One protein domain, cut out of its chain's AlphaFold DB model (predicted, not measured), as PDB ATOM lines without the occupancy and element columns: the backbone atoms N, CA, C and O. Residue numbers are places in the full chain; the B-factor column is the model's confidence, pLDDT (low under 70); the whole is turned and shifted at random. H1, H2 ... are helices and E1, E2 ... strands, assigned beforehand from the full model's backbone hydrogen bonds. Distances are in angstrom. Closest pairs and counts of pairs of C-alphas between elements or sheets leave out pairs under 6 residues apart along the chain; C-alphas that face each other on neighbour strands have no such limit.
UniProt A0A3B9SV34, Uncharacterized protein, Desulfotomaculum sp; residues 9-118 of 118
ATOM      1  N   ASN A   9     170.340 197.142 113.771       91.75
ATOM      2  CA  ASN A   9     169.251 197.756 114.536       91.75
ATOM      3  C   ASN A   9     169.776 198.483 115.783       91.75
ATOM      4  O   ASN A   9     169.291 199.565 116.108       91.75
ATOM      5  N   GLY A  10     170.787 197.915 116.451       93.62
ATOM      6  CA  GLY A  10     171.446 198.549 117.594       93.62
ATOM      7  C   GLY A  10     172.183 199.826 117.189       93.62
ATOM      8  O   GLY A  10     172.067 200.845 117.870       93.62
ATOM      9  N   LEU A  11     172.855 199.812 116.031       92.88
ATOM     10  CA  LEU A  11     173.475 201.005 115.453       92.88
ATOM     11  C   LEU A  11     172.438 202.100 115.173       92.88
ATOM     12  O   LEU A  11     172.647 203.249 115.558       92.88
ATOM     13  N   LYS A  12     171.313 201.749 114.537       94.00
ATOM     14  CA  LYS A  12     170.242 202.705 114.230       94.00
ATOM     15  C   LYS A  12     169.688 203.364 115.493       94.00
ATOM     16  O   LYS A  12     169.669 204.589 115.566       94.00
ATOM     17  N   ALA A  13     169.323 202.567 116.499       95.62
ATOM     18  CA  ALA A  13     168.823 203.079 117.776       95.62
ATOM     19  C   ALA A  13     169.854 203.984 118.480       95.62
ATOM     20  O   ALA A  13     169.510 205.039 119.006       95.62
ATOM     21  N   THR A  14     171.138 203.612 118.429       92.81
ATOM     22  CA  THR A  14     172.235 204.427 118.975       92.81
ATOM     23  C   THR A  14     172.337 205.779 118.269       92.81
ATOM     24  O   THR A  14     172.461 206.813 118.922       92.81
ATOM     25  N   ILE A  15     172.264 205.798 116.936       92.50
ATOM     26  CA  ILE A  15     172.327 207.032 116.144       92.50
ATOM     27  C   ILE A  15     171.113 207.929 116.411       92.50
ATOM     28  O   ILE A  15     171.275 209.139 116.559       92.50
ATOM     29  N   GLU A  16     169.914 207.354 116.517       92.50
ATOM     30  CA  GLU A  16     168.699 208.088 116.892       92.50
ATOM     31  C   GLU A  16     168.851 208.748 118.267       92.50
ATOM     32  O   GLU A  16     168.551 209.933 118.422       92.50
ATOM     33  N   GLN A  17     169.409 208.026 119.243       92.69
ATOM     34  CA  GLN A  17     169.693 208.575 120.564       92.69
ATOM     35  C   GLN A  17     170.735 209.700 120.506       92.69
ATOM     36  O   GLN A  17     170.502 210.761 121.080       92.69
ATOM     37  N   ILE A  18     171.848 209.517 119.790       90.75
ATOM     38  CA  ILE A  18     172.880 210.556 119.631       90.75
ATOM     39  C   ILE A  18     172.280 211.826 119.014       90.75
ATOM     40  O   ILE A  18     172.529 212.918 119.517       90.75
ATOM     41  N   ASN A  19     171.453 211.690 117.974       88.56
ATOM     42  CA  ASN A  19     170.816 212.823 117.298       88.56
ATOM     43  C   ASN A  19     169.769 213.546 118.165       88.56
ATOM     44  O   ASN A  19     169.449 214.699 117.887       88.56
ATOM     45  N   SER A  20     169.233 212.891 119.200       92.06
ATOM     46  CA  SER A  20     168.297 213.512 120.149       92.06
ATOM     47  C   SER A  20     168.979 214.392 121.204       92.06
ATOM     48  O   SER A  20     168.311 215.166 121.890       92.06
ATOM     49  N   LEU A  21     170.303 214.283 121.348       90.75
ATOM     50  CA  LEU A  21     171.080 215.027 122.333       90.75
ATOM     51  C   LEU A  21     171.643 216.323 121.720       90.75
ATOM     52  O   LEU A  21     172.069 216.319 120.564       90.75
ATOM     53  N   PRO A  22     171.732 217.427 122.485       90.31
ATOM     54  CA  PRO A  22     172.326 218.683 122.023       90.31
ATOM     55  C   PRO A  22     173.865 218.614 122.053       90.31
ATOM     56  O   PRO A  22     174.525 219.337 122.795       90.31
ATOM     57  N   LEU A  23     174.447 217.684 121.292       89.50
ATOM     58  CA  LEU A  23     175.890 217.456 121.247       89.50
ATOM     59  C   LEU A  23     176.544 218.309 120.158       89.50
ATOM     60  O   LEU A  23     176.212 218.204 118.979       89.50
ATOM     61  N   GLU A  24     177.546 219.096 120.538       88.88
ATOM     62  CA  GLU A  24     178.365 219.851 119.579       88.88
ATOM     63  C   GLU A  24     179.521 219.003 119.026       88.88
ATOM     64  O   GLU A  24     179.931 219.153 117.870       88.88
ATOM     65  N   HIS A  25     180.041 218.087 119.854       91.06
ATOM     66  CA  HIS A  25     181.256 217.327 119.577       91.06
ATOM     67  C   HIS A  25     181.189 215.879 120.060       91.06
ATOM     68  O   HIS A  25     180.607 215.579 121.099       91.06
ATOM     69  N   VAL A  26     181.870 215.000 119.325       89.94
ATOM     70  CA  VAL A  26     182.181 213.615 119.712       89.94
ATOM     71  C   VAL A  26     183.667 213.395 119.489       89.94
ATOM     72  O   VAL A  26     184.244 213.936 118.547       89.94
ATOM     73  N   PHE A  27     184.290 212.610 120.360       91.38
ATOM     74  CA  PHE A  27     185.695 212.242 120.259       91.38
ATOM     75  C   PHE A  27     185.788 210.761 119.900       91.38
ATOM     76  O   PHE A  27     185.439 209.898 120.702       91.38
ATOM     77  N   PHE A  28     186.228 210.474 118.678       87.81
ATOM     78  CA  PHE A  28     186.461 209.117 118.201       87.81
ATOM     79  C   PHE A  28     187.857 208.647 118.602       87.81
ATOM     80  O   PHE A  28     188.830 209.386 118.444       87.81
ATOM     81  N   THR A  29     187.975 207.385 119.015       85.56
ATOM     82  CA  THR A  29     189.248 206.770 119.428       85.56
ATOM     83  C   THR A  29     190.350 206.890 118.368       85.56
ATOM     84  O   THR A  29     191.512 207.066 118.720       85.56
ATOM     85  N   HIS A  30     189.997 206.833 117.078       78.75
ATOM     86  CA  HIS A  30     190.963 206.821 115.968       78.75
ATOM     87  C   HIS A  30     191.000 208.106 115.128       78.75
ATOM     88  O   HIS A  30     191.930 208.287 114.348       78.75
ATOM     89  N   TYR A  31     190.026 209.009 115.292       81.94
ATOM     90  CA  TYR A  31     189.885 210.205 114.443       81.94
ATOM     91  C   TYR A  31     189.791 211.516 115.235       81.94
ATOM     92  O   TYR A  31     189.669 212.588 114.650       81.94
ATOM     93  N   GLY A  32     189.874 211.447 116.566       89.31
ATOM     94  CA  GLY A  32     189.850 212.619 117.431       89.31
ATOM     95  C   GLY A  32     188.490 213.317 117.447       89.31
ATOM     96  O   GLY A  32     187.440 212.678 117.364       89.31
ATOM     97  N   ARG A  33     188.509 214.641 117.616       93.81
ATOM     98  CA  ARG A  33     187.301 215.466 117.743       93.81
ATOM     99  C   ARG A  33     186.605 215.628 116.397       93.81
ATOM    100  O   ARG A  33     187.193 216.129 115.446       93.81
ATOM    101  N   ALA A  34     185.316 215.335 116.375       91.69
ATOM    102  CA  ALA A  34     184.423 215.655 115.281       91.69
ATOM    103  C   ALA A  34     183.421 216.749 115.672       91.69
ATOM    104  O   ALA A  34     183.068 216.927 116.840       91.69
ATOM    105  N   SER A  35     182.959 217.480 114.665       91.12
ATOM    106  CA  SER A  35     181.806 218.380 114.732       91.12
ATOM    107  C   SER A  35     180.808 217.968 113.647       91.12
ATOM    108  O   SER A  35     181.121 217.103 112.831       91.12
ATOM    109  N   ASN A  36     179.610 218.559 113.637       89.31
ATOM    110  CA  ASN A  36     178.550 218.215 112.681       89.31
ATOM    111  C   ASN A  36     178.107 216.739 112.780       89.31
ATOM    112  O   ASN A  36     178.104 215.975 111.812       89.31
ATOM    113  N   LEU A  37     177.750 216.333 114.001       89.94
ATOM    114  CA  LEU A  37     177.433 214.945 114.339       89.94
ATOM    115  C   LEU A  37     176.261 214.391 113.538       89.94
ATOM    116  O   LEU A  37     176.333 213.248 113.103       89.94
ATOM    117  N   ALA A  38     175.233 215.201 113.281       88.00
ATOM    118  CA  ALA A  38     174.081 214.778 112.492       88.00
ATOM    119  C   ALA A  38     174.502 214.258 111.106       88.00
ATOM    120  O   ALA A  38     174.054 213.193 110.682       88.00
ATOM    121  N   LEU A  39     175.422 214.960 110.430       90.12
ATOM    122  CA  LEU A  39     175.940 214.538 109.130       90.12
ATOM    123  C   LEU A  39     176.750 213.239 109.235       90.12
ATOM    124  O   LEU A  39     176.523 212.313 108.459       90.12
ATOM    125  N   ILE A  40     177.667 213.153 110.203       91.56
ATOM    126  CA  ILE A  40     178.536 211.979 110.391       91.56
ATOM    127  C   ILE A  40     177.709 210.739 110.743       91.56
ATOM    128  O   ILE A  40     177.885 209.679 110.144       91.56
ATOM    129  N   MET A  41     176.777 210.869 111.685       91.81
ATOM    130  CA  MET A  41     175.926 209.764 112.117       91.81
ATOM    131  C   MET A  41     174.973 209.337 111.002       91.81
ATOM    132  O   MET A  41     174.871 208.145 110.718       91.81
ATOM    133  N   SER A  42     174.352 210.287 110.294       91.81
ATOM    134  CA  SER A  42     173.546 209.972 109.108       91.81
ATOM    135  C   SER A  42     174.367 209.221 108.062       91.81
ATOM    136  O   SER A  42     173.878 208.261 107.468       91.81
ATOM    137  N   ARG A  43     175.621 209.623 107.838       93.75
ATOM    138  CA  ARG A  43     176.497 208.957 106.875       93.75
ATOM    139  C   ARG A  43     176.844 207.530 107.301       93.75
ATOM    140  O   ARG A  43     176.773 206.624 106.474       93.75
ATOM    141  N   ASN A  44     177.163 207.320 108.576       92.25
ATOM    142  CA  ASN A  44     177.446 205.993 109.122       92.25
ATOM    143  C   ASN A  44     176.235 205.058 109.006       92.25
ATOM    144  O   ASN A  44     176.394 203.907 108.602       92.25
ATOM    145  N   LEU A  45     175.026 205.558 109.291       94.62
ATOM    146  CA  LEU A  45     173.797 204.779 109.121       94.62
ATOM    147  C   LEU A  45     173.581 204.392 107.654       94.62
ATOM    148  O   LEU A  45     173.382 203.217 107.355       94.62
ATOM    149  N   GLN A  46     173.695 205.355 106.733       95.88
ATOM    150  CA  GLN A  46     173.554 205.106 105.294       95.88
ATOM    151  C   GLN A  46     174.551 204.057 104.791       95.88
ATOM    152  O   GLN A  46     174.181 203.185 104.004       95.88
ATOM    153  N   LEU A  47     175.808 204.120 105.238       95.44
ATOM    154  CA  LEU A  47     176.832 203.137 104.883       95.44
ATOM    155  C   LEU A  47     176.497 201.748 105.426       95.44
ATOM    156  O   LEU A  47     176.547 200.778 104.670       95.44
ATOM    157  N   ALA A  48     176.097 201.645 106.694       95.44
ATOM    158  CA  ALA A  48     175.716 200.372 107.300       95.44
ATOM    159  C   ALA A  48     174.518 199.729 106.580       95.44
ATOM    160  O   ALA A  48     174.554 198.542 106.249       95.44
ATOM    161  N   GLU A  49     173.483 200.514 106.268       96.56
ATOM    162  CA  GLU A  49     172.318 200.062 105.500       96.56
ATOM    163  C   GLU A  49     172.709 199.641 104.079       96.56
ATOM    164  O   GLU A  49     172.281 198.591 103.590       96.56
ATOM    165  N   LYS A  50     173.568 200.425 103.417       97.94
ATOM    166  CA  LYS A  50     174.048 200.122 102.069       97.94
ATOM    167  C   LYS A  50     174.854 198.829 102.032       97.94
ATOM    168  O   LYS A  50     174.603 197.991 101.164       97.94
ATOM    169  N   PHE A  51     175.798 198.651 102.953       97.81
ATOM    170  CA  PHE A  51     176.626 197.449 103.033       97.81
ATOM    171  C   PHE A  51     175.781 196.221 103.356       97.81
ATOM    172  O   PHE A  51     175.934 195.194 102.696       97.81
ATOM    173  N   LEU A  52     174.821 196.338 104.279       97.81
ATOM    174  CA  LEU A  52     173.873 195.263 104.561       97.81
ATOM    175  C   LEU A  52     173.053 194.897 103.317       97.81
ATOM    176  O   LEU A  52     172.926 193.715 103.001       97.81
ATOM    177  N   ALA A  53     172.538 195.876 102.572       98.38
ATOM    178  CA  ALA A  53     171.778 195.623 101.348       98.38
ATOM    179  C   ALA A  53     172.625 194.948 100.250       98.38
ATOM    180  O   ALA A  53     172.140 194.059  99.547       98.38
ATOM    181  N   LEU A  54     173.894 195.340 100.093       98.50
ATOM    182  CA  LEU A  54     174.832 194.667  99.184       98.50
ATOM    183  C   LEU A  54     175.106 193.229  99.644       98.50
ATOM    184  O   LEU A  54     175.009 192.299  98.841       98.50
ATOM    185  N   GLY A  55     175.352 193.036 100.940       98.12
ATOM    186  CA  GLY A  55     175.562 191.723 101.540       98.12
ATOM    187  C   GLY A  55     174.361 190.794 101.370       98.12
ATOM    188  O   GLY A  55     174.530 189.639 100.993       98.12
ATOM    189  N   GLN A  56     173.139 191.304 101.545       98.25
ATOM    190  CA  GLN A  56     171.901 190.554 101.312       98.25
ATOM    191  C   GLN A  56     171.809 190.031  99.877       98.25
ATOM    192  O   GLN A  56     171.491 188.859  99.680       98.25
ATOM    193  N   LYS A  57     172.124 190.866  98.879       98.38
ATOM    194  CA  LYS A  57     172.100 190.463  97.462       98.38
ATOM    195  C   LYS A  57     173.076 189.325  97.173       98.38
ATOM    196  O   LYS A  57     172.735 188.410  96.428       98.38
ATOM    197  N   VAL A  58     174.279 189.385  97.742       98.56
ATOM    198  CA  VAL A  58     175.299 188.336  97.590       98.56
ATOM    199  C   VAL A  58     174.873 187.059  98.317       98.56
ATOM    200  O   VAL A  58     174.888 185.977  97.734       98.56
ATOM    201  N   PHE A  59     174.420 187.185  99.564       97.88
ATOM    202  CA  PHE A  59     174.014 186.058 100.401       97.88
ATOM    203  C   PHE A  59     172.822 185.286  99.815       97.88
ATOM    204  O   PHE A  59     172.821 184.058  99.798       97.88
ATOM    205  N   GLN A  60     171.822 185.990  99.269       97.31
ATOM    206  CA  GLN A  60     170.660 185.376  98.611       97.31
ATOM    207  C   GLN A  60     171.041 184.533  97.386       97.31
ATOM    208  O   GLN A  60     170.344 183.574  97.068       97.31
ATOM    209  N   LYS A  61     172.158 184.857  96.728       97.75
ATOM    210  CA  LYS A  61     172.713 184.091  95.603       97.75
ATOM    211  C   LYS A  61     173.628 182.942  96.043       97.75
ATOM    212  O   LYS A  61     174.261 182.322  95.199       97.75
ATOM    213  N   GLY A  62     173.722 182.667  97.346       97.44
ATOM    214  CA  GLY A  62     174.618 181.647  97.897       97.44
ATOM    215  C   GLY A  62     176.082 182.085  97.993       97.44
ATOM    216  O   GLY A  62     176.953 181.236  98.152       97.44
ATOM    217  N   GLY A  63     176.367 183.388  97.895       98.00
ATOM    218  CA  GLY A  63     177.719 183.919  98.052       98.00
ATOM    219  C   GLY A  63     178.259 183.794  99.482       98.00
ATOM    220  O   GLY A  63     177.540 183.455 100.421       98.00
ATOM    221  N   THR A  64     179.544 184.101  99.642       97.81
ATOM    222  CA  THR A  64     180.301 184.004 100.907       97.81
ATOM    223  C   THR A  64     180.658 185.389 101.451       97.81
ATOM    224  O   THR A  64     180.443 186.395 100.776       97.81
ATOM    225  N   ALA A  65     181.242 185.456 102.654       97.06
ATOM    226  CA  ALA A  65     181.781 186.703 103.203       97.06
ATOM    227  C   ALA A  65     182.815 187.367 102.268       97.06
ATOM    228  O   ALA A  65     182.772 188.581 102.104       97.06
ATOM    229  N   GLU A  66     183.664 186.592 101.581       97.94
ATOM    230  CA  GLU A  66     184.636 187.148 100.621       97.94
ATOM    231  C   GLU A  66     183.935 187.850  99.447       97.94
ATOM    232  O   GLU A  66     184.266 188.979  99.107       97.94
ATOM    233  N   HIS A  67     182.870 187.254  98.903       98.50
ATOM    234  CA  HIS A  67     182.071 187.901  97.857       98.50
ATOM    235  C   HIS A  67     181.380 189.187  98.358       98.50
ATOM    236  O   HIS A  67     181.173 190.131  97.594       98.50
ATOM    237  N   ILE A  68     181.000 189.246  99.644       98.56
ATOM    238  CA  ILE A  68     180.453 190.466 100.261       98.56
ATOM    239  C   ILE A  68     181.544 191.539 100.361       98.56
ATOM    240  O   ILE A  68     181.301 192.692 100.008       98.56
ATOM    241  N   LYS A  69     182.745 191.164 100.804       98.38
ATOM    242  CA  LYS A  69     183.907 192.052 100.885       98.38
ATOM    243  C   LYS A  69     184.253 192.645  99.524       98.38
ATOM    244  O   LYS A  69     184.473 193.851  99.435       98.38
ATOM    245  N   GLU A  70     184.264 191.839  98.467       98.25
ATOM    246  CA  GLU A  70     184.514 192.308  97.101       98.25
ATOM    247  C   GLU A  70     183.526 193.412  96.701       98.25
ATOM    248  O   GLU A  70     183.946 194.508  96.323       98.25
ATOM    249  N   ILE A  71     182.217 193.176  96.856       98.31
ATOM    250  CA  ILE A  71     181.202 194.144  96.415       98.31
ATOM    251  C   ILE A  71     181.205 195.438  97.242       98.31
ATOM    252  O   ILE A  71     181.026 196.516  96.672       98.31
ATOM    253  N   ILE A  72     181.431 195.372  98.561       98.19
ATOM    254  CA  ILE A  72     181.535 196.592  99.379       98.19
ATOM    255  C   ILE A  72     182.850 197.332  99.104       98.19
ATOM    256  O   ILE A  72     182.856 198.559  99.091       98.19
ATOM    257  N   THR A  73     183.940 196.616  98.811       97.69
ATOM    258  CA  THR A  73     185.226 197.226  98.444       97.69
ATOM    259  C   THR A  73     185.116 197.978  97.128       97.69
ATOM    260  O   THR A  73     185.583 199.111  97.043       97.69
ATOM    261  N   THR A  74     184.467 197.391  96.122       97.44
ATOM    262  CA  THR A  74     184.178 198.085  94.860       97.44
ATOM    263  C   THR A  74     183.342 199.334  95.109       97.44
ATOM    264  O   THR A  74     183.735 200.408  94.673       97.44
ATOM    265  N   TYR A  75     182.267 199.236  95.898       97.56
ATOM    266  CA  TYR A  75     181.443 200.401  96.233       97.56
ATOM    267  C   TYR A  75     182.246 201.531  96.903       97.56
ATOM    268  O   TYR A  75     182.092 202.693  96.536       97.56
ATOM    269  N   VAL A  76     183.123 201.205  97.859       96.19
ATOM    270  CA  VAL A  76     183.972 202.201  98.533       96.19
ATOM    271  C   VAL A  76     184.976 202.824  97.566       96.19
ATOM    272  O   VAL A  76     185.157 204.037  97.580       96.19
ATOM    273  N   LYS A  77     185.612 202.029  96.701       95.94
ATOM    274  CA  LYS A  77     186.538 202.545  95.679       95.94
ATOM    275  C   LYS A  77     185.833 203.467  94.687       95.94
ATOM    276  O   LYS A  77     186.348 204.540  94.392       95.94
ATOM    277  N   ASP A  78     184.646 203.086  94.222       96.00
ATOM    278  CA  ASP A  78     183.847 203.896  93.302       96.00
ATOM    279  C   ASP A  78     183.452 205.236  93.929       96.00
ATOM    280  O   ASP A  78     183.452 206.265  93.256       96.00
ATOM    281  N   GLU A  79     183.137 205.247  95.224       94.94
ATOM    282  CA  GLU A  79     182.845 206.481  95.947       94.94
ATOM    283  C   GLU A  79     184.095 207.348  96.136       94.94
ATOM    284  O   GLU A  79     184.060 208.542  95.857       94.94
ATOM    285  N   LEU A  80     185.221 206.765  96.550       94.56
ATOM    286  CA  LEU A  80     186.486 207.488  96.717       94.56
ATOM    287  C   LEU A  80     186.988 208.106  95.407       94.56
ATOM    288  O   LEU A  80     187.496 209.232  95.409       94.56
ATOM    289  N   ALA A  81     186.779 207.423  94.283       95.81
ATOM    290  CA  ALA A  81     187.121 207.929  92.961       95.81
ATOM    291  C   ALA A  81     186.376 209.232  92.615       95.81
ATOM    292  O   ALA A  81     186.948 210.100  91.954       95.81
ATOM    293  N   GLN A  82     185.148 209.425  93.119       96.31
ATOM    294  CA  GLN A  82     184.385 210.673  92.941       96.31
ATOM    295  C   GLN A  82     185.055 211.872  93.627       96.31
ATOM    296  O   GLN A  82     184.848 213.011  93.217       96.31
ATOM    297  N   TYR A  83     185.902 211.615  94.627       94.44
ATOM    298  CA  TYR A  83     186.715 212.618  95.317       94.44
ATOM    299  C   TYR A  83     188.157 212.691  94.782       94.44
ATOM    300  O   TYR A  83     189.010 213.336  95.389       94.44
ATOM    301  N   GLY A  84     188.459 212.021  93.664       96.12
ATOM    302  CA  GLY A  84     189.801 211.971  93.074       96.12
ATOM    303  C   GLY A  84     190.780 211.044  93.804       96.12
ATOM    304  O   GLY A  84     191.979 211.057  93.512       96.12
ATOM    305  N   ILE A  85     190.300 210.225  94.742       95.00
ATOM    306  CA  ILE A  85     191.133 209.330  95.546       95.00
ATOM    307  C   ILE A  85     191.225 207.970  94.851       95.00
ATOM    308  O   ILE A  85     190.342 207.131  94.985       95.00
ATOM    309  N   ASN A  86     192.327 207.749  94.129       92.81
ATOM    310  CA  ASN A  86     192.540 206.533  93.326       92.81
ATOM    311  C   ASN A  86     193.814 205.751  93.693       92.81
ATOM    312  O   ASN A  86     194.021 204.635  93.217       92.81
ATOM    313  N   ASN A  87     194.694 206.319  94.528       92.00
ATOM    314  CA  ASN A  87     195.932 205.657  94.938       92.00
ATOM    315  C   ASN A  87     195.713 204.792  96.188       92.00
ATOM    316  O   ASN A  87     196.001 205.201  97.312       92.00
ATOM    317  N   TYR A  88     195.244 203.567  95.970       92.19
ATOM    318  CA  TYR A  88     194.969 202.605  97.040       92.19
ATOM    319  C   TYR A  88     196.219 201.942  97.647       92.19
ATOM    320  O   TYR A  88     196.083 201.064  98.492       92.19
ATOM    321  N   GLN A  89     197.428 202.342  97.228       90.25
ATOM    322  CA  GLN A  89     198.692 201.844  97.789       90.25
ATOM    323  C   GLN A  89     199.134 202.617  99.039       90.25
ATOM    324  O   GLN A  89     200.103 202.237  99.693       90.25
ATOM    325  N   LEU A  90     198.450 203.718  99.379       89.00
ATOM    326  CA  LEU A  90     198.756 204.475 100.590       89.00
ATOM    327  C   LEU A  90     198.494 203.618 101.845       89.00
ATOM    328  O   LEU A  90     197.472 202.931 101.893       89.00
ATOM    329  N   PRO A  91     199.342 203.699 102.892       88.75
ATOM    330  CA  PRO A  91     199.225 202.851 104.083       88.75
ATOM    331  C   PRO A  91     197.848 202.868 104.759       88.75
ATOM    332  O   PRO A  91     197.395 201.840 105.250       88.75
ATOM    333  N   VAL A  92     197.141 204.004 104.726       86.50
ATOM    334  CA  VAL A  92     195.781 204.134 105.283       86.50
ATOM    335  C   VAL A  92     194.801 203.109 104.699       86.50
ATOM    336  O   VAL A  92     193.925 202.617 105.406       86.50
ATOM    337  N   PHE A  93     194.976 202.719 103.432       91.50
ATOM    338  CA  PHE A  93     194.093 201.759 102.780       91.50
ATOM    339  C   PHE A  93     194.282 200.330 103.268       91.50
ATOM    340  O   PHE A  93     193.349 199.542 103.160       91.50
ATOM    341  N   GLN A  94     195.431 199.995 103.861       90.06
ATOM    342  CA  GLN A  94     195.607 198.689 104.497       90.06
ATOM    343  C   GLN A  94     194.606 198.517 105.642       90.06
ATOM    344  O   GLN A  94     193.929 197.494 105.716       90.06
ATOM    345  N   GLN A  95     194.457 199.548 106.480       88.75
ATOM    346  CA  GLN A  95     193.486 199.542 107.568       88.75
ATOM    347  C   GLN A  95     192.050 199.582 107.038       88.75
ATOM    348  O   GLN A  95     191.226 198.787 107.472       88.75
ATOM    349  N   VAL A  96     191.764 200.421 106.035       91.25
ATOM    350  CA  VAL A  96     190.424 200.470 105.420       91.25
ATOM    351  C   VAL A  96     190.016 199.102 104.866       91.25
ATOM    352  O   VAL A  96     188.912 198.641 105.131       91.25
ATOM    353  N   PHE A  97     190.883 198.419 104.115       93.75
ATOM    354  CA  PHE A  97     190.547 197.113 103.540       93.75
ATOM    355  C   PHE A  97     190.438 196.007 104.591       93.75
ATOM    356  O   PHE A  97     189.614 195.107 104.429       93.75
ATOM    357  N   PHE A  98     191.215 196.093 105.672       92.56
ATOM    358  CA  PHE A  98     191.043 195.230 106.836       92.56
ATOM    359  C   PHE A  98     189.671 195.443 107.494       92.56
ATOM    360  O   PHE A  98     188.940 194.480 107.724       92.56
ATOM    361  N   ASP A  99     189.264 196.695 107.706       91.94
ATOM    362  CA  ASP A  99     187.955 197.017 108.275       91.94
ATOM    363  C   ASP A  99     186.814 196.539 107.363       91.94
ATOM    364  O   ASP A  99     185.801 196.029 107.847       91.94
ATOM    365  N   LEU A 100     186.957 196.647 106.037       95.19
ATOM    366  CA  LEU A 100     185.959 196.134 105.090       95.19
ATOM    367  C   LEU A 100     185.828 194.609 105.143       95.19
ATOM    368  O   LEU A 100     184.709 194.100 105.104       95.19
ATOM    369  N   ASP A 101     186.931 193.875 105.286       95.81
ATOM    370  CA  ASP A 101     186.883 192.424 105.505       95.81
ATOM    371  C   ASP A 101     186.093 192.078 106.782       95.81
ATOM    372  O   ASP A 101     185.159 191.272 106.755       95.81
ATOM    373  N   PHE A 102     186.368 192.781 107.881       94.38
ATOM    374  CA  PHE A 102     185.644 192.610 109.143       94.38
ATOM    375  C   PHE A 102     184.147 192.925 109.013       94.38
ATOM    376  O   PHE A 102     183.306 192.161 109.498       94.38
ATOM    377  N   ASN A 103     183.794 194.004 108.310       95.19
ATOM    378  CA  ASN A 103     182.402 194.342 108.014       95.19
ATOM    379  C   ASN A 103     181.707 193.222 107.223       95.19
ATOM    380  O   ASN A 103     180.598 192.815 107.570       95.19
ATOM    381  N   ALA A 104     182.357 192.683 106.189       97.44
ATOM    382  CA  ALA A 104     181.796 191.613 105.374       97.44
ATOM    383  C   ALA A 104     181.548 190.325 106.176       97.44
ATOM    384  O   ALA A 104     180.483 189.714 106.047       97.44
ATOM    385  N   GLN A 105     182.492 189.941 107.043       97.12
ATOM    386  CA  GLN A 105     182.342 188.797 107.947       97.12
ATOM    387  C   GLN A 105     181.176 188.985 108.923       97.12
ATOM    388  O   GLN A 105     180.349 188.081 109.074       97.12
ATOM    389  N   GLY A 106     181.068 190.165 109.544       96.44
ATOM    390  CA  GLY A 106     179.975 190.493 110.460       96.44
ATOM    391  C   GLY A 106     178.608 190.455 109.770       96.44
ATOM    392  O   GLY A 106     177.680 189.806 110.258       96.44
ATOM    393  N   ILE A 107     178.494 191.064 108.584       97.31
ATOM    394  CA  ILE A 107     177.269 191.040 107.769       97.31
ATOM    395  C   ILE A 107     176.895 189.605 107.394       97.31
ATOM    396  O   ILE A 107     175.741 189.212 107.566       97.31
ATOM    397  N   TYR A 108     177.846 188.803 106.905       97.31
ATOM    398  CA  TYR A 108     177.586 187.410 106.541       97.31
ATOM    399  C   TYR A 108     177.053 186.608 107.732       97.31
ATOM    400  O   TYR A 108     176.037 185.917 107.620       97.31
ATOM    401  N   HIS A 109     177.706 186.736 108.888       96.25
ATOM    402  CA  HIS A 109     177.309 186.044 110.108       96.25
ATOM    403  C   HIS A 109     175.913 186.473 110.587       96.25
ATOM    404  O   HIS A 109     175.076 185.622 110.900       96.25
ATOM    405  N   TYR A 110     175.621 187.777 110.573       95.81
ATOM    406  CA  TYR A 110     174.292 188.315 110.869       95.81
ATOM    407  C   TYR A 110     173.219 187.721 109.940       95.81
ATOM    408  O   TYR A 110     172.191 187.228 110.413       95.81
ATOM    409  N   LEU A 111     173.475 187.689 108.627       96.19
ATOM    410  CA  LEU A 111     172.552 187.142 107.624       96.19
ATOM    411  C   LEU A 111     172.324 185.628 107.783       96.19
ATOM    412  O   LEU A 111     171.194 185.148 107.652       96.19
ATOM    413  N   ALA A 112     173.365 184.868 108.120       94.88
ATOM    414  CA  ALA A 112     173.245 183.443 108.417       94.88
ATOM    415  C   ALA A 112     172.392 183.193 109.671       94.88
ATOM    416  O   ALA A 112     171.483 182.360 109.653       94.88
ATOM    417  N   LYS A 113     172.618 183.973 110.736       93.50
ATOM    418  CA  LYS A 113     171.859 183.893 111.992       93.50
ATOM    419  C   LYS A 113     170.369 184.169 111.780       93.50
ATOM    420  O   LYS A 113     169.545 183.444 112.330       93.50
ATOM    421  N   ILE A 114     170.002 185.179 110.986       92.38
ATOM    422  CA  ILE A 114     168.583 185.469 110.699       92.38
ATOM    423  C   ILE A 114     167.936 184.414 109.793       92.38
ATOM    424  O   ILE A 114     166.747 184.151 109.950       92.38
ATOM    425  N   LYS A 115     168.688 183.794 108.871       90.81
ATOM    426  CA  LYS A 115     168.175 182.715 108.014       90.81
ATOM    427  C   LYS A 115     167.856 181.465 108.831       90.81
ATOM    428  O   LYS A 115     166.821 180.866 108.602       90.81
ATOM    429  N   ASN A 116     168.703 181.122 109.800       82.69
ATOM    430  CA  ASN A 116     168.525 179.945 110.657       82.69
ATOM    431  C   ASN A 116     167.438 180.115 111.736       82.69
ATOM    432  O   ASN A 116     167.088 179.151 112.406       82.69
ATOM    433  N   LYS A 117     166.941 181.342 111.946       73.44
ATOM    434  CA  LYS A 117     165.805 181.640 112.834       73.44
ATOM    435  C   LYS A 117     164.446 181.588 112.119       73.44
ATOM    436  O   LYS A 117     163.429 181.750 112.789       73.44
ATOM    437  N   LYS A 118     164.436 181.444 110.791       52.59
ATOM    438  CA  LYS A 118     163.234 181.221 109.979       52.59
ATOM    439  C   LYS A 118     163.060 179.735 109.717       52.59
ATOM    440  O   LYS A 118     161.886 179.324 109.643       52.59
TER     441      LYS A 118
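Overview. This is residues 9 to 118 of the 118 residues of an uncharacterized protein of Desulfotomaculum sp (UniProt A0A3B9SV34). Three long helices, H2, H3 and H4, cross one another at steep angles round the later half of H2, while the shorter H1 runs back alongside the first half of H2. A small hairpin of two strands, E1 and E2, sits near the beginning of H2, far from H3 and H4, and the last residues, 113 to 118, stick out. The printed part has 110 residues with four named helices and two named strands, in the order H1 E1 E2 H2 H3 H4; the sheet, E1 - E2, is antiparallel, and the class is mostly helix. The whole is only just compact, close to loose, with a radius of gyration of the C-alphas of 15.7 A and spans of 44 by 39 by 23 A.

Along the chain. Find C-alpha 9 at (169.251, 197.756, 114.536); there H1, residues 9 to 20, begins and runs 16.8 A. Next come E1, residues 26 to 28, and E2, residues 32 to 34. From C-alpha 37 at (177.433, 214.945, 114.339), H2, residues 37 to 60, runs 34.2 A. H3, residues 65 to 82, is 26.2 A long. H4, residues 92 to 115, is 35.0 A long and ends at C-alpha 115 at (168.175, 182.715, 108.014).

Arrangement. Begin with H2, the hub, which touches the three other helices. With residues 37 to 45 alone it touches H1 at a shallow tilt of 15 degrees, opposite ways; look at Ile 15 and Met 41, whose C-alphas, the closest, are 6.1 A apart. With residues 51 to 59 alone it touches H3, its partner in a helical hairpin, at a steep tilt of 44 degrees, closest at C-alphas 55 and 68, 5.2 A. The same residues of H2 touch H4 at a steep tilt of 59 degrees, closest at C-alphas 52 and 107, 6.3 A. H3 and H4 touch at a steep tilt of 47 degrees, opposite ways, closest at C-alphas 69 and 104, 5.0 A. H1 is apart from H3 and H4. In the hairpin of E1 and E2, look at N 28 and O 32, 2.8 A, and N 34 and O 26, 2.8 A, within hydrogen-bond range. In H1, H2 and H4 every O i to N i+4 pair is within range; in H3, 13 of 14 are.

Size, cuts and confidence. The C-alphas farthest apart, those of Pro 22 and Gly 62, are 44.3 A apart. The printed part has no cut and no long link; the link from H3 to H4, with 9 residues, is short. Mean pLDDT of the printed part is 93.2, and residue 118 alone is under 70.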